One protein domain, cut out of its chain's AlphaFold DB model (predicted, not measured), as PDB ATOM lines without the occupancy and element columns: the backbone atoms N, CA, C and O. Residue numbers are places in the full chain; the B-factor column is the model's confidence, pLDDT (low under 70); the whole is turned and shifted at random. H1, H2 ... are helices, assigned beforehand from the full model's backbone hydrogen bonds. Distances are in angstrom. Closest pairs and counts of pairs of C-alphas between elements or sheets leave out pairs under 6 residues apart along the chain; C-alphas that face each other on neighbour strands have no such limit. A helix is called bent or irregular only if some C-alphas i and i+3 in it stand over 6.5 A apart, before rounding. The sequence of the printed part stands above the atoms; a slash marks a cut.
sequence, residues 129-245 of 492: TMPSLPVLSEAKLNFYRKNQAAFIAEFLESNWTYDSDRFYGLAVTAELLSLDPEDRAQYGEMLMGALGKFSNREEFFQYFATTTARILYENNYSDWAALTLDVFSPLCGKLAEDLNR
ATOM      1  N   THR A 129      12.762  53.239 100.351       83.50
ATOM      2  CA  THR A 129      13.815  52.604 101.150       83.50
ATOM      3  C   THR A 129      14.774  53.660 101.677       83.50
ATOM      4  O   THR A 129      15.989  53.545 101.519       83.50
ATOM      5  N   MET A 130      14.233  54.728 102.276       87.56
ATOM      6  CA  MET A 130      15.074  55.806 102.792       87.56
ATOM      7  C   MET A 130      16.028  55.274 103.875       87.56
ATOM      8  O   MET A 130      15.594  54.541 104.773       87.56
ATOM      9  N   PRO A 131      17.313  55.664 103.844       89.31
ATOM     10  CA  PRO A 131      18.255  55.332 104.901       89.31
ATOM     11  C   PRO A 131      17.934  56.146 106.159       89.31
ATOM     12  O   PRO A 131      17.116  57.064 106.135       89.31
ATOM     13  N   SER A 132      18.609  55.877 107.275       88.56
ATOM     14  CA  SER A 132      18.574  56.805 108.413       88.56
ATOM     15  C   SER A 132      19.037  58.195 107.972       88.56
ATOM     16  O   SER A 132      20.028  58.310 107.247       88.56
ATOM     17  N   LEU A 133      18.336  59.248 108.411       88.50
ATOM     18  CA  LEU A 133      18.670  60.616 108.022       88.50
ATOM     19  C   LEU A 133      20.112  60.949 108.461       88.50
ATOM     20  O   LEU A 133      20.409  60.890 109.660       88.50
ATOM     21  N   PRO A 134      21.028  61.282 107.529       90.56
ATOM     22  CA  PRO A 134      22.391  61.637 107.891       90.56
ATOM     23  C   PRO A 134      22.430  62.981 108.625       90.56
ATOM     24  O   PRO A 134      21.556  63.832 108.472       90.56
ATOM     25  N   VAL A 135      23.492  63.210 109.399       90.81
ATOM     26  CA  VAL A 135      23.720  64.513 110.036       90.81
ATOM     27  C   VAL A 135      24.091  65.534 108.959       90.81
ATOM     28  O   VAL A 135      25.182  65.483 108.391       90.81
ATOM     29  N   LEU A 136      23.187  66.477 108.688       91.12
ATOM     30  CA  LEU A 136      23.385  67.542 107.706       91.12
ATOM     31  C   LEU A 136      23.759  68.855 108.397       91.12
ATOM     32  O   LEU A 136      23.103  69.292 109.341       91.12
ATOM     33  N   SER A 137      24.813  69.511 107.908       94.00
ATOM     34  CA  SER A 137      25.172  70.854 108.367       94.00
ATOM     35  C   SER A 137      24.171  71.892 107.857       94.00
ATOM     36  O   SER A 137      23.572  71.729 106.792       94.00
ATOM     37  N   GLU A 138      24.049  73.019 108.559       91.81
ATOM     38  CA  GLU A 138      23.192  74.130 108.125       91.81
ATOM     39  C   GLU A 138      23.575  74.647 106.725       91.81
ATOM     40  O   GLU A 138      22.712  74.997 105.922       91.81
ATOM     41  N   ALA A 139      24.868  74.619 106.383       94.81
ATOM     42  CA  ALA A 139      25.348  74.971 105.050       94.81
ATOM     43  C   ALA A 139      24.829  74.007 103.967       94.81
ATOM     44  O   ALA A 139      24.409  74.464 102.903       94.81
ATOM     45  N   LYS A 140      24.816  72.693 104.233       93.75
ATOM     46  CA  LYS A 140      24.305  71.691 103.285       93.75
ATOM     47  C   LYS A 140      22.772  71.751 103.182       93.75
ATOM     48  O   LYS A 140      22.247  71.674 102.076       93.75
ATOM     49  N   LEU A 141      22.062  72.013 104.283       92.12
ATOM     50  CA  LEU A 141      20.615  72.286 104.257       92.12
ATOM     51  C   LEU A 141      20.290  73.519 103.399       92.12
ATOM     52  O   LEU A 141      19.456  73.459 102.499       92.12
ATOM     53  N   ASN A 142      21.011  74.625 103.605       93.62
ATOM     54  CA  ASN A 142      20.862  75.836 102.796       93.62
ATOM     55  C   ASN A 142      21.219  75.620 101.322       93.62
ATOM     56  O   ASN A 142      20.635  76.266 100.451       93.62
ATOM     57  N   PHE A 143      22.166  74.724 101.032       96.06
ATOM     58  CA  PHE A 143      22.466  74.313  99.667       96.06
ATOM     59  C   PHE A 143      21.259  73.621  99.022       96.06
ATOM     60  O   PHE A 143      20.861  74.039  97.936       96.06
ATOM     61  N   TYR A 144      20.627  72.649  99.689       95.50
ATOM     62  CA  TYR A 144      19.456  71.952  99.142       95.50
ATOM     63  C   TYR A 144      18.234  72.858  98.978       95.50
ATOM     64  O   TYR A 144      17.582  72.805  97.940       95.50
ATOM     65  N   ARG A 145      17.976  73.775  99.921       93.69
ATOM     66  CA  ARG A 145      16.906  74.789  99.791       93.69
ATOM     67  C   ARG A 145      17.074  75.714  98.578       93.69
ATOM     68  O   ARG A 145      16.123  76.376  98.172       93.69
ATOM     69  N   LYS A 146      18.284  75.809  98.018       94.56
ATOM     70  CA  LYS A 146      18.580  76.575  96.796       94.56
ATOM     71  C   LYS A 146      18.743  75.691  95.556       94.56
ATOM     72  O   LYS A 146      18.744  76.219  94.450       94.56
ATOM     73  N   ASN A 147      18.920  74.382  95.741       93.31
ATOM     74  CA  ASN A 147      19.241  73.406  94.700       93.31
ATOM     75  C   ASN A 147      18.427  72.121  94.921       93.31
ATOM     76  O   ASN A 147      18.983  71.050  95.162       93.31
ATOM     77  N   GLN A 148      17.099  72.223  94.850       95.50
ATOM     78  CA  GLN A 148      16.184  71.114  95.137       95.50
ATOM     79  C   GLN A 148      16.405  69.900  94.224       95.50
ATOM     80  O   GLN A 148      16.264  68.769  94.675       95.50
ATOM     81  N   ALA A 149      16.828  70.110  92.971       91.19
ATOM     82  CA  ALA A 149      17.183  69.017  92.061       91.19
ATOM     83  C   ALA A 149      18.316  68.136  92.619       91.19
ATOM     84  O   ALA A 149      18.279  66.920  92.470       91.19
ATOM     85  N   ALA A 150      19.289  68.731  93.320       90.81
ATOM     86  CA  ALA A 150      20.361  67.971  93.957       90.81
ATOM     87  C   ALA A 150      19.841  67.128  95.129       90.81
ATOM     88  O   ALA A 150      20.314  66.018  95.333       90.81
ATOM     89  N   PHE A 151      18.846  67.619  95.877       93.31
ATOM     90  CA  PHE A 151      18.204  66.834  96.934       93.31
ATOM     91  C   PHE A 151      17.434  65.633  96.367       93.31
ATOM     92  O   PHE A 151      17.502  64.542  96.932       93.31
ATOM     93  N   ILE A 152      16.741  65.819  95.235       91.81
ATOM     94  CA  ILE A 152      16.076  64.719  94.525       91.81
ATOM     95  C   ILE A 152      17.101  63.653  94.138       91.81
ATOM     96  O   ILE A 152      16.954  62.513  94.561       91.81
ATOM     97  N   ALA A 153      18.152  64.039  93.412       86.19
ATOM     98  CA  ALA A 153      19.148  63.100  92.905       86.19
ATOM     99  C   ALA A 153      19.910  62.375  94.033       86.19
ATOM    100  O   ALA A 153      20.056  61.154  94.011       86.19
ATOM    101  N   GLU A 154      20.376  63.115  95.047       88.00
ATOM    102  CA  GLU A 154      21.199  62.551  96.129       88.00
ATOM    103  C   GLU A 154      20.394  61.645  97.078       88.00
ATOM    104  O   GLU A 154      20.954  60.693  97.619       88.00
ATOM    105  N   PHE A 155      19.102  61.919  97.301       89.12
ATOM    106  CA  PHE A 155      18.322  61.197  98.312       89.12
ATOM    107  C   PHE A 155      17.065  60.529  97.788       89.12
ATOM    108  O   PHE A 155      16.902  59.335  98.020       89.12
ATOM    109  N   LEU A 156      16.161  61.260  97.137       88.06
ATOM    110  CA  LEU A 156      14.870  60.682  96.764       88.06
ATOM    111  C   LEU A 156      15.047  59.626  95.674       88.06
ATOM    112  O   LEU A 156      14.675  58.480  95.873       88.06
ATOM    113  N   GLU A 157      15.690  59.977  94.568       81.94
ATOM    114  CA  GLU A 157      15.847  59.104  93.404       81.94
ATOM    115  C   GLU A 157      16.633  57.826  93.730       81.94
ATOM    116  O   GLU A 157      16.238  56.722  93.356       81.94
ATOM    117  N   SER A 158      17.710  57.953  94.507       79.06
ATOM    118  CA  SER A 158      18.544  56.808  94.880       79.06
ATOM    119  C   SER A 158      17.833  55.817  95.812       79.06
ATOM    120  O   SER A 158      18.150  54.629  95.774       79.06
ATOM    121  N   ASN A 159      16.869  56.285  96.616       82.25
ATOM    122  CA  ASN A 159      16.226  55.513  97.689       82.25
ATOM    123  C   ASN A 159      14.721  55.292  97.474       82.25
ATOM    124  O   ASN A 159      13.994  54.951  98.411       82.25
ATOM    125  N   TRP A 160      14.250  55.493  96.250       76.31
ATOM    126  CA  TRP A 160      12.874  55.238  95.856       76.31
ATOM    127  C   TRP A 160      12.880  54.162  94.783       76.31
ATOM    128  O   TRP A 160      13.217  54.425  93.629       76.31
ATOM    129  N   THR A 161      12.538  52.928  95.151       65.44
ATOM    130  CA  THR A 161      12.343  51.893  94.135       65.44
ATOM    131  C   THR A 161      11.011  52.167  93.425       65.44
ATOM    132  O   THR A 161      10.059  52.653  94.028       65.44
ATOM    133  N   TYR A 162      10.999  51.991  92.107       54.88
ATOM    134  CA  TYR A 162      10.043  52.561  91.147       54.88
ATOM    135  C   TYR A 162       8.561  52.231  91.412       54.88
ATOM    136  O   TYR A 162       8.219  51.058  91.435       54.88
ATOM    137  N   ASP A 163       7.670  53.231  91.496       55.28
ATOM    138  CA  ASP A 163       6.202  53.042  91.550       55.28
ATOM    139  C   ASP A 163       5.465  54.045  90.643       55.28
ATOM    140  O   ASP A 163       5.842  55.219  90.550       55.28
ATOM    141  N   SER A 164       4.391  53.589  89.992       46.00
ATOM    142  CA  SER A 164       3.538  54.429  89.145       46.00
ATOM    143  C   SER A 164       2.878  55.571  89.918       46.00
ATOM    144  O   SER A 164       2.895  55.642  91.147       46.00
ATOM    145  N   ASP A 165       2.307  56.490  89.141       45.34
ATOM    146  CA  ASP A 165       1.674  57.769  89.491       45.34
ATOM    147  C   ASP A 165       2.633  58.803  90.058       45.34
ATOM    148  O   ASP A 165       2.582  59.970  89.677       45.34
ATOM    149  N   ARG A 166       3.526  58.400  90.965       57.19
ATOM    150  CA  ARG A 166       4.304  59.347  91.772       57.19
ATOM    151  C   ARG A 166       5.804  59.317  91.513       57.19
ATOM    152  O   ARG A 166       6.425  60.362  91.693       57.19
ATOM    153  N   PHE A 167       6.370  58.234  90.965       66.25
ATOM    154  CA  PHE A 167       7.673  58.344  90.290       66.25
ATOM    155  C   PHE A 167       7.573  59.287  89.084       66.25
ATOM    156  O   PHE A 167       8.495  60.049  88.818       66.25
ATOM    157  N   TYR A 168       6.406  59.345  88.434       72.69
ATOM    158  CA  TYR A 168       6.103  60.376  87.442       72.69
ATOM    159  C   TYR A 168       6.175  61.787  88.057       72.69
ATOM    160  O   TYR A 168       6.803  62.677  87.494       72.69
ATOM    161  N   GLY A 169       5.619  61.973  89.261       78.12
ATOM    162  CA  GLY A 169       5.757  63.190  90.074       78.12
ATOM    163  C   GLY A 169       7.205  63.611  90.314       78.12
ATOM    164  O   GLY A 169       7.568  64.773  90.107       78.12
ATOM    165  N   LEU A 170       8.036  62.652  90.723       85.06
ATOM    166  CA  LEU A 170       9.463  62.854  90.953       85.06
ATOM    167  C   LEU A 170      10.204  63.195  89.656       85.06
ATOM    168  O   LEU A 170      10.933  64.182  89.634       85.06
ATOM    169  N   ALA A 171       9.953  62.445  88.579       85.56
ATOM    170  CA  ALA A 171      10.546  62.649  87.262       85.56
ATOM    171  C   ALA A 171      10.201  64.030  86.692       85.56
ATOM    172  O   ALA A 171      11.099  64.792  86.340       85.56
ATOM    173  N   VAL A 172       8.918  64.407  86.690       87.44
ATOM    174  CA  VAL A 172       8.468  65.741  86.266       87.44
ATOM    175  C   VAL A 172       9.147  66.827  87.090       87.44
ATOM    176  O   VAL A 172       9.629  67.809  86.532       87.44
ATOM    177  N   THR A 173       9.215  66.666  88.412       92.00
ATOM    178  CA  THR A 173       9.806  67.677  89.299       92.00
ATOM    179  C   THR A 173      11.313  67.809  89.080       92.00
ATOM    180  O   THR A 173      11.818  68.930  88.970       92.00
ATOM    181  N   ALA A 174      12.030  66.688  88.981       91.75
ATOM    182  CA  ALA A 174      13.463  66.649  88.706       91.75
ATOM    183  C   ALA A 174      13.789  67.313  87.364       91.75
ATOM    184  O   ALA A 174      14.683  68.161  87.285       91.75
ATOM    185  N   GLU A 175      13.022  66.986  86.326       91.88
ATOM    186  CA  GLU A 175      13.213  67.523  84.984       91.88
ATOM    187  C   GLU A 175      12.833  69.002  84.911       91.88
ATOM    188  O   GLU A 175      13.633  69.809  84.439       91.88
ATOM    189  N   LEU A 176      11.709  69.416  85.503       93.25
ATOM    190  CA  LEU A 176      11.315  70.826  85.586       93.25
ATOM    191  C   LEU A 176      12.394  71.690  86.260       93.25
ATOM    192  O   LEU A 176      12.660  72.813  85.821       93.25
ATOM    193  N   LEU A 177      13.017  71.183  87.328       93.56
ATOM    194  CA  LEU A 177      14.094  71.876  88.042       93.56
ATOM    195  C   LEU A 177      15.426  71.869  87.276       93.56
ATOM    196  O   LEU A 177      16.234  72.776  87.489       93.56
ATOM    197  N   SER A 178      15.631  70.895  86.388       92.31
ATOM    198  CA  SER A 178      16.847  70.735  85.581       92.31
ATOM    199  C   SER A 178      16.779  71.423  84.216       92.31
ATOM    200  O   SER A 178      17.825  71.626  83.600       92.31
ATOM    201  N   LEU A 179      15.581  71.792  83.747       91.75
ATOM    202  CA  LEU A 179      15.398  72.584  82.532       91.75
ATOM    203  C   LEU A 179      16.023  73.968  82.671       91.75
ATOM    204  O   LEU A 179      15.871  74.639  83.702       91.75
ATOM    205  N   ASP A 180      16.630  74.417  81.580       91.88
ATOM    206  CA  ASP A 180      17.015  75.807  81.388       91.88
ATOM    207  C   ASP A 180      15.802  76.749  81.523       91.88
ATOM    208  O   ASP A 180      14.665  76.351  81.233       91.88
ATOM    209  N   PRO A 181      16.011  78.007  81.950       91.56
ATOM    210  CA  PRO A 181      14.925  78.950  82.215       91.56
ATOM    211  C   PRO A 181      13.947  79.142  81.048       91.56
ATOM    212  O   PRO A 181      12.741  79.222  81.279       91.56
ATOM    213  N   GLU A 182      14.451  79.198  79.816       92.25
ATOM    214  CA  GLU A 182      13.663  79.396  78.599       92.25
ATOM    215  C   GLU A 182      12.742  78.201  78.325       92.25
ATOM    216  O   GLU A 182      11.541  78.378  78.117       92.25
ATOM    217  N   ASP A 183      13.277  76.980  78.403       92.12
ATOM    218  CA  ASP A 183      12.491  75.762  78.179       92.12
ATOM    219  C   ASP A 183      11.513  75.524  79.331       92.12
ATOM    220  O   ASP A 183      10.383  75.089  79.115       92.12
ATOM    221  N   ARG A 184      11.903  75.863  80.565       91.44
ATOM    222  CA  ARG A 184      11.013  75.799  81.729       91.44
ATOM    223  C   ARG A 184       9.815  76.734  81.572       91.44
ATOM    224  O   ARG A 184       8.713  76.360  81.963       91.44
ATOM    225  N   ALA A 185      10.018  77.931  81.022       88.25
ATOM    226  CA  ALA A 185       8.933  78.871  80.755       88.25
ATOM    227  C   ALA A 185       7.992  78.369  79.647       88.25
ATOM    228  O   ALA A 185       6.790  78.600  79.725       88.25
ATOM    229  N   GLN A 186       8.528  77.670  78.644       89.69
ATOM    230  CA  GLN A 186       7.754  77.177  77.505       89.69
ATOM    231  C   GLN A 186       7.005  75.865  77.792       89.69
ATOM    232  O   GLN A 186       5.845  75.731  77.412       89.69
ATOM    233  N   TYR A 187       7.649  74.899  78.452       86.00
ATOM    234  CA  TYR A 187       7.131  73.534  78.620       86.00
ATOM    235  C   TYR A 187       6.727  73.196  80.057       86.00
ATOM    236  O   TYR A 187       6.132  72.146  80.293       86.00
ATOM    237  N   GLY A 188       7.013  74.068  81.027       85.06
ATOM    238  CA  GLY A 188       6.737  73.791  82.435       85.06
ATOM    239  C   GLY A 188       5.262  73.506  82.720       85.06
ATOM    240  O   GLY A 188       4.962  72.549  83.424       85.06
ATOM    241  N   GLU A 189       4.339  74.281  82.142       82.88
ATOM    242  CA  GLU A 189       2.893  74.056  82.314       82.88
ATOM    243  C   GLU A 189       2.444  72.705  81.754       82.88
ATOM    244  O   GLU A 189       1.677  71.999  82.404       82.88
ATOM    245  N   MET A 190       2.967  72.314  80.589       81.50
ATOM    246  CA  MET A 190       2.686  71.013  79.979       81.50
ATOM    247  C   MET A 190       3.160  69.865  80.878       81.50
ATOM    248  O   MET A 190       2.406  68.926  81.122       81.50
ATOM    249  N   LEU A 191       4.387  69.956  81.398       81.31
ATOM    250  CA  LEU A 191       4.968  68.937  82.276       81.31
ATOM    251  C   LEU A 191       4.190  68.796  83.587       81.31
ATOM    252  O   LEU A 191       3.892  67.681  84.009       81.31
ATOM    253  N   MET A 192       3.820  69.918  84.210       82.62
ATOM    254  CA  MET A 192       2.999  69.917  85.425       82.62
ATOM    255  C   MET A 192       1.590  69.376  85.146       82.62
ATOM    256  O   MET A 192       1.064  68.608  85.948       82.62
ATOM    257  N   GLY A 193       1.005  69.722  83.993       66.25
ATOM    258  CA  GLY A 193      -0.343  69.324  83.580       66.25
ATOM    259  C   GLY A 193      -0.578  67.812  83.543       66.25
ATOM    260  O   GLY A 193      -1.704  67.362  83.744       66.25
ATOM    261  N   ALA A 194       0.483  67.028  83.351       64.25
ATOM    262  CA  ALA A 194       0.420  65.571  83.367       64.25
ATOM    263  C   ALA A 194       0.109  64.972  84.754       64.25
ATOM    264  O   ALA A 194      -0.320  63.827  84.834       64.25
ATOM    265  N   LEU A 195       0.293  65.727  85.844       64.94
ATOM    266  CA  LEU A 195       0.001  65.287  87.219       64.94
ATOM    267  C   LEU A 195      -1.304  65.862  87.777       64.94
ATOM    268  O   LEU A 195      -1.725  65.503  88.876       64.94
ATOM    269  N   GLY A 196      -1.931  66.784  87.050       65.75
ATOM    270  CA  GLY A 196      -3.119  67.495  87.495       65.75
ATOM    271  C   GLY A 196      -3.194  68.907  86.927       65.75
ATOM    272  O   GLY A 196      -2.264  69.413  86.302       65.75
ATOM    273  N   LYS A 197      -4.330  69.569  87.152       70.62
ATOM    274  CA  LYS A 197      -4.493  70.986  86.809       70.62
ATOM    275  C   LYS A 197      -4.001  71.833  87.975       70.62
ATOM    276  O   LYS A 197      -4.590  71.781  89.048       70.62
ATOM    277  N   PHE A 198      -2.967  72.627  87.729       78.88
ATOM    278  CA  PHE A 198      -2.413  73.575  88.691       78.88
ATOM    279  C   PHE A 198      -2.607  74.993  88.162       78.88
ATOM    280  O   PHE A 198      -2.399  75.256  86.978       78.88
ATOM    281  N   SER A 199      -2.995  75.914  89.034       77.88
ATOM    282  CA  SER A 199      -3.209  77.323  88.690       77.88
ATOM    283  C   SER A 199      -1.891  78.050  88.432       77.88
ATOM    284  O   SER A 199      -1.864  79.067  87.744       77.88
ATOM    285  N   ASN A 200      -0.801  77.571  89.041       84.81
ATOM    286  CA  ASN A 200       0.550  78.092  88.874       84.81
ATOM    287  C   ASN A 200       1.603  77.083  89.379       84.81
ATOM    288  O   ASN A 200       1.290  76.035  89.943       84.81
ATOM    289  N   ARG A 201       2.880  77.439  89.202       89.94
ATOM    290  CA  ARG A 201       4.037  76.632  89.612       89.94
ATOM    291  C   ARG A 201       4.181  76.474  91.134       89.94
ATOM    292  O   ARG A 201       4.692  75.451  91.577       89.94
ATOM    293  N   GLU A 202       3.761  77.460  91.925       92.12
ATOM    294  CA  GLU A 202       3.826  77.386  93.395       92.12
ATOM    295  C   GLU A 202       2.887  76.292  93.922       92.12
ATOM    296  O   GLU A 202       3.281  75.498  94.774       92.12
ATOM    297  N   GLU A 203       1.679  76.201  93.356       87.38
ATOM    298  CA  GLU A 203       0.690  75.166  93.680       87.38
ATOM    299  C   GLU A 203       1.193  73.764  93.308       87.38
ATOM    300  O   GLU A 203       1.073  72.828  94.098       87.38
ATOM    301  N   PHE A 204       1.841  73.626  92.147       89.38
ATOM    302  CA  PHE A 204       2.476  72.370  91.745       89.38
ATOM    303  C   PHE A 204       3.541  71.905  92.752       89.38
ATOM    304  O   PHE A 204       3.541  70.746  93.165       89.38
ATOM    305  N   PHE A 205       4.444  72.791  93.188       92.31
ATOM    306  CA  PHE A 205       5.466  72.396  94.160       92.31
ATOM    307  C   PHE A 205       4.900  72.150  95.554       92.31
ATOM    308  O   PHE A 205       5.404  71.267  96.248       92.31
ATOM    309  N   GLN A 206       3.840  72.859  95.951       89.38
ATOM    310  CA  GLN A 206       3.126  72.553  97.188       89.38
ATOM    311  C   GLN A 206       2.541  71.140  97.123       89.38
ATOM    312  O   GLN A 206       2.721  70.358  98.060       89.38
ATOM    313  N   TYR A 207       1.903  70.787  96.004       85.81
ATOM    314  CA  TYR A 207       1.392  69.444  95.752       85.81
ATOM    315  C   TYR A 207       2.511  68.395  95.814       85.81
ATOM    316  O   TYR A 207       2.399  67.422  96.564       85.81
ATOM    317  N   PHE A 208       3.616  68.608  95.095       88.44
ATOM    318  CA  PHE A 208       4.753  67.685  95.074       88.44
ATOM    319  C   PHE A 208       5.367  67.487  96.471       88.44
ATOM    320  O   PHE A 208       5.562  66.354  96.914       88.44
ATOM    321  N   ALA A 209       5.634  68.575  97.200       89.94
ATOM    322  CA  ALA A 209       6.224  68.511  98.536       89.94
ATOM    323  C   ALA A 209       5.296  67.787  99.522       89.94
ATOM    324  O   ALA A 209       5.733  66.921 100.281       89.94
ATOM    325  N   THR A 210       4.001  68.104  99.471       84.81
ATOM    326  CA  THR A 210       2.983  67.530 100.358       84.81
ATOM    327  C   THR A 210       2.793  66.037 100.112       84.81
ATOM    328  O   THR A 210       2.759  65.248 101.059       84.81
ATOM    329  N   THR A 211       2.690  65.633  98.846       79.88
ATOM    330  CA  THR A 211       2.518  64.223  98.462       79.88
ATOM    331  C   THR A 211       3.750  63.394  98.805       79.88
ATOM    332  O   THR A 211       3.610  62.329  99.406       79.88
ATOM    333  N   THR A 212       4.951  63.902  98.518       85.31
ATOM    334  CA  THR A 212       6.214  63.228  98.856       85.31
ATOM    335  C   THR A 212       6.358  63.055 100.370       85.31
ATOM    336  O   THR A 212       6.618  61.951 100.850       85.31
ATOM    337  N   ALA A 213       6.098  64.111 101.151       85.88
ATOM    338  CA  ALA A 213       6.141  64.043 102.611       85.88
ATOM    339  C   ALA A 213       5.109  63.062 103.190       85.88
ATOM    340  O   ALA A 213       5.411  62.332 104.133       85.88
ATOM    341  N   ARG A 214       3.900  62.999 102.620       79.81
ATOM    342  CA  ARG A 214       2.854  62.058 103.052       79.81
ATOM    343  C   ARG A 214       3.292  60.602 102.903       79.81
ATOM    344  O   ARG A 214       3.113  59.837 103.846       79.81
ATOM    345  N   ILE A 215       3.911  60.252 101.777       77.88
ATOM    346  CA  ILE A 215       4.417  58.892 101.531       77.88
ATOM    347  C   ILE A 215       5.502  58.540 102.545       77.88
ATOM    348  O   ILE A 215       5.499  57.452 103.119       77.88
ATOM    349  N   LEU A 216       6.408  59.482 102.808       83.12
ATOM    350  CA  LEU A 216       7.452  59.305 103.808       83.12
ATOM    351  C   LEU A 216       6.845  59.081 105.203       83.12
ATOM    352  O   LEU A 216       7.263  58.155 105.888       83.12
ATOM    353  N   TYR A 217       5.801  59.818 105.601       80.00
ATOM    354  CA  TYR A 217       5.088  59.546 106.858       80.00
ATOM    355  C   TYR A 217       4.438  58.164 106.905       80.00
ATOM    356  O   TYR A 217       4.550  57.477 107.917       80.00
ATOM    357  N   GLU A 218       3.748  57.764 105.839       74.38
ATOM    358  CA  GLU A 218       3.063  56.466 105.753       74.38
ATOM    359  C   GLU A 218       4.040  55.287 105.853       74.38
ATOM    360  O   GLU A 218       3.679  54.235 106.373       74.38
ATOM    361  N   ASN A 219       5.291  55.496 105.440       76.50
ATOM    362  CA  ASN A 219       6.373  54.517 105.520       76.50
ATOM    363  C   ASN A 219       7.289  54.715 106.747       76.50
ATOM    364  O   ASN A 219       8.375  54.145 106.804       76.50
ATOM    365  N   ASN A 220       6.853  55.480 107.756       81.88
ATOM    366  CA  ASN A 220       7.580  55.743 109.010       81.88
ATOM    367  C   ASN A 220       8.917  56.503 108.858       81.88
ATOM    368  O   ASN A 220       9.797  56.404 109.712       81.88
ATOM    369  N   TYR A 221       9.053  57.324 107.816       86.62
ATOM    370  CA  TYR A 221      10.202  58.198 107.555       86.62
ATOM    371  C   TYR A 221       9.906  59.668 107.896       86.62
ATOM    372  O   TYR A 221      10.082  60.569 107.074       86.62
ATOM    373  N   SER A 222       9.453  59.929 109.124       84.56
ATOM    374  CA  SER A 222       9.000  61.255 109.582       84.56
ATOM    375  C   SER A 222      10.049  62.364 109.434       84.56
ATOM    376  O   SER A 222       9.713  63.481 109.046       84.56
ATOM    377  N   ASP A 223      11.325  62.062 109.695       87.06
ATOM    378  CA  ASP A 223      12.411  63.047 109.589       87.06
ATOM    379  C   ASP A 223      12.691  63.430 108.128       87.06
ATOM    380  O   ASP A 223      12.899  64.602 107.808       87.06
ATOM    381  N   TRP A 224      12.623  62.456 107.216       90.50
ATOM    382  CA  TRP A 224      12.724  62.706 105.776       90.50
ATOM    383  C   TRP A 224      11.525  63.476 105.244       90.50
ATOM    384  O   TRP A 224      11.692  64.340 104.383       90.50
ATOM    385  N   ALA A 225      10.326  63.192 105.757       88.19
ATOM    386  CA  ALA A 225       9.129  63.943 105.413       88.19
ATOM    387  C   ALA A 225       9.293  65.422 105.795       88.19
ATOM    388  O   ALA A 225       9.082  66.300 104.959       88.19
ATOM    389  N   ALA A 226       9.750  65.700 107.021       85.50
ATOM    390  CA  ALA A 226      10.009  67.057 107.495       85.50
ATOM    391  C   ALA A 226      11.091  67.771 106.668       85.50
ATOM    392  O   ALA A 226      10.899  68.916 106.260       85.50
ATOM    393  N   LEU A 227      12.200  67.086 106.365       90.38
ATOM    394  CA  LEU A 227      13.265  67.649 105.536       90.38
ATOM    395  C   LEU A 227      12.793  67.939 104.105       90.38
ATOM    396  O   LEU A 227      13.154  68.966 103.536       90.38
ATOM    397  N   THR A 228      11.960  67.071 103.532       91.19
ATOM    398  CA  THR A 228      11.374  67.290 102.203       91.19
ATOM    399  C   THR A 228      10.522  68.559 102.193       91.19
ATOM    400  O   THR A 228      10.683  69.397 101.309       91.19
ATOM    401  N   LEU A 229       9.666  68.763 103.197       90.06
ATOM    402  CA  LEU A 229       8.873  69.993 103.300       90.06
ATOM    403  C   LEU A 229       9.774  71.232 103.382       90.06
ATOM    404  O   LEU A 229       9.581  72.169 102.614       90.06
ATOM    405  N   ASP A 230      10.796  71.215 104.242       89.19
ATOM    406  CA  ASP A 230      11.747  72.323 104.403       89.19
ATOM    407  C   ASP A 230      12.505  72.655 103.103       89.19
ATOM    408  O   ASP A 230      12.614  73.819 102.713       89.19
ATOM    409  N   VAL A 231      12.995  71.638 102.392       93.12
ATOM    410  CA  VAL A 231      13.769  71.813 101.152       93.12
ATOM    411  C   VAL A 231      12.918  72.396 100.017       93.12
ATOM    412  O   VAL A 231      13.411  73.235  99.254       93.12
ATOM    413  N   PHE A 232      11.650  71.990  99.903       93.94
ATOM    414  CA  PHE A 232      10.761  72.412  98.813       93.94
ATOM    415  C   PHE A 232       9.887  73.630  99.144       93.94
ATOM    416  O   PHE A 232       9.405  74.293  98.223       93.94
ATOM    417  N   SER A 233       9.749  73.995 100.421       91.56
ATOM    418  CA  SER A 233       9.011  75.179 100.888       91.56
ATOM    419  C   SER A 233       9.353  76.473 100.114       91.56
ATOM    420  O   SER A 233       8.424  77.155  99.675       91.56
ATOM    421  N   PRO A 234      10.629  76.789  99.788       93.62
ATOM    422  CA  PRO A 234      10.975  77.979  98.999       93.62
ATOM    423  C   PRO A 234      10.350  78.048  97.597       93.62
ATOM    424  O   PRO A 234      10.197  79.139  97.052       93.62
ATOM    425  N   LEU A 235      10.001  76.906  96.995       93.88
ATOM    426  CA  LEU A 235       9.392  76.847  95.663       93.88
ATOM    427  C   LEU A 235       7.876  77.086  95.686       93.88
ATOM    428  O   LEU A 235       7.272  77.270  94.631       93.88
ATOM    429  N   CYS A 236       7.276  77.107  96.876       91.94
ATOM    430  CA  CYS A 236       5.836  77.231  97.078       91.94
ATOM    431  C   CYS A 236       5.386  78.688  97.282       91.94
ATOM    432  O   CYS A 236       4.212  78.935  97.534       91.94
ATOM    433  N   GLY A 237       6.302  79.661  97.212       89.31
ATOM    434  CA  GLY A 237       5.988  81.088  97.320       89.31
ATOM    435  C   GLY A 237       5.132  81.419  98.544       89.31
ATOM    436  O   GLY A 237       5.536  81.155  99.675       89.31
ATOM    437  N   LYS A 238       3.942  81.996  98.336       86.81
ATOM    438  CA  LYS A 238       3.030  82.340  99.450       86.81
ATOM    439  C   LYS A 238       2.406  81.113 100.120       86.81
ATOM    440  O   LYS A 238       2.069  81.174 101.296       86.81
ATOM    441  N   LEU A 239       2.290  80.004  99.392       85.12
ATOM    442  CA  LEU A 239       1.748  78.736  99.888       85.12
ATOM    443  C   LEU A 239       2.721  78.010 100.830       85.12
ATOM    444  O   LEU A 239       2.354  77.034 101.483       85.12
ATOM    445  N   ALA A 240       3.962  78.497 100.937       84.12
ATOM    446  CA  ALA A 240       4.957  77.977 101.864       84.12
ATOM    447  C   ALA A 240       4.499  78.073 103.330       84.12
ATOM    448  O   ALA A 240       4.850  77.217 104.136       84.12
ATOM    449  N   GLU A 241       3.673  79.065 103.684       77.50
ATOM    450  CA  GLU A 241       3.111  79.192 105.037       77.50
ATOM    451  C   GLU A 241       2.244  77.990 105.429       77.50
ATOM    452  O   GLU A 241       2.261  77.583 106.591       77.50
ATOM    453  N   ASP A 242       1.547  77.372 104.471       70.12
ATOM    454  CA  ASP A 242       0.727  76.183 104.715       70.12
ATOM    455  C   ASP A 242       1.569  74.909 104.874       70.12
ATOM    456  O   ASP A 242       1.140  73.979 105.551       70.12
ATOM    457  N   LEU A 243       2.786  74.882 104.320       69.38
ATOM    458  CA  LEU A 243       3.782  73.836 104.596       69.38
ATOM    459  C   LEU A 243       4.517  74.075 105.927       69.38
ATOM    460  O   LEU A 243       4.992  73.125 106.545       69.38
ATOM    461  N   ASN A 244       4.595  75.338 106.366       59.19
ATOM    462  CA  ASN A 244       5.374  75.806 107.516       59.19
ATOM    463  C   ASN A 244       4.527  76.091 108.782       59.19
ATOM    464  O   ASN A 244       5.045  76.681 109.738       59.19
ATOM    465  N   ARG A 245       3.233  75.718 108.837       55.53
ATOM    466  CA  ARG A 245       2.413  75.859 110.065       55.53
ATOM    467  C   ARG A 245       3.074  75.100 111.221       55.53
ATOM    468  O   ARG A 245       3.640  74.041 110.972       55.53
TER     469      ARG A 245
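AT A GLANCE: This is residues 129 to 245 of the 492 residues of an uncharacterized protein of Candidatus Riflebacteria bacterium HGW-Riflebacteria-2 (UniProt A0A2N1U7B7). A long helical hairpin, H5 and H6, packs over one side of a zigzag of shorter helices: H2, H3 and H4 run back and forth, and H1 stands about perpendicular to H2. H6 meets H1 and H2, H5 meets H3 and H4, and past a kink the last part of H6 folds back. The printed part has 117 residues with six named helices, H1 to H6 in chain order, and no named strand; the class is all helix. It is compact, with a radius of gyration of the C-alphas of 13.7 A, and rounded, spanning 38 by 31 by 27 A.

IN THESE COORDINATES: The longest helix by residues, H6, holds residues 222 to 243 and is 14.5 A from first to last C-alpha; it ends with C-alpha 243 at (3.782, 73.836, 104.596). It has a kink of 156 degrees near residue 237 and is irregular, with C-alphas 235 and 238 9.2 A apart. H5, residues 201 to 218, is 25.8 A long and begins with C-alpha 201 at (4.037, 76.632, 89.612). H3, residues 166 to 178, is 18.0 A long. H4, residues 181 to 193, is 18.1 A long and irregular, with C-alphas 186 and 189 7.5 A apart. H2, residues 148 to 159, is only just irregular: C-alphas 154 and 157 are 6.9 A apart. H1, residues 138 to 146, begins with C-alpha 138 at (23.192, 74.130, 108.125).

HOW THE PARTS SIT: H6 and H5 form a hairpin, opposite ways at a shallow tilt of 20 degrees; their closest C-alphas, of Ala 225 and Ala 213, are 4.1 A apart. H6 touches H1 with residues 230 to 234 alone, at a steep tilt of 50 degrees; the closest C-alphas, of Val 231 and Arg 145, are 4.5 A apart. H6 only just touches H2, with 3 pairs of C-alphas within 8 A, the closest those of Val 231 and Gln 148 at 6.5 A. H5 only just touches H3, with 3 such pairs, the closest those of Phe 208 and Gly 169 at 6.8 A. H2 and H3 form a hairpin, closest at the C-alphas of Ala 149 and Ala 174, 5.5 A apart. H2, H3, H5 and H6 are an up and down bundle, each running against the one before it. H3 and H4 form a hairpin at a shallow tilt of 14 degrees, closest at the C-alphas of Val 172 and Leu 191, 6.2 A apart. H4 is apart from H6, and H1 from H5. Every O i to N i+4 pair is within hydrogen-bond range in H1, H3 and H5, against 6 of 8 in H2, 7 of 9 in H4 and 9 of 18 in H6.

THE WHOLE: The two C-alphas farthest apart, of Glu 182 and Asn 220, are 39.0 A apart. The printed part has no cut, and no link is long. Residues 135 to 140, of which 138 to 140 belong to H1, stand free. The mean pLDDT of the printed part is 84.1; residues 161 to 167, 193 to 196 and 243 to 245 are under 70.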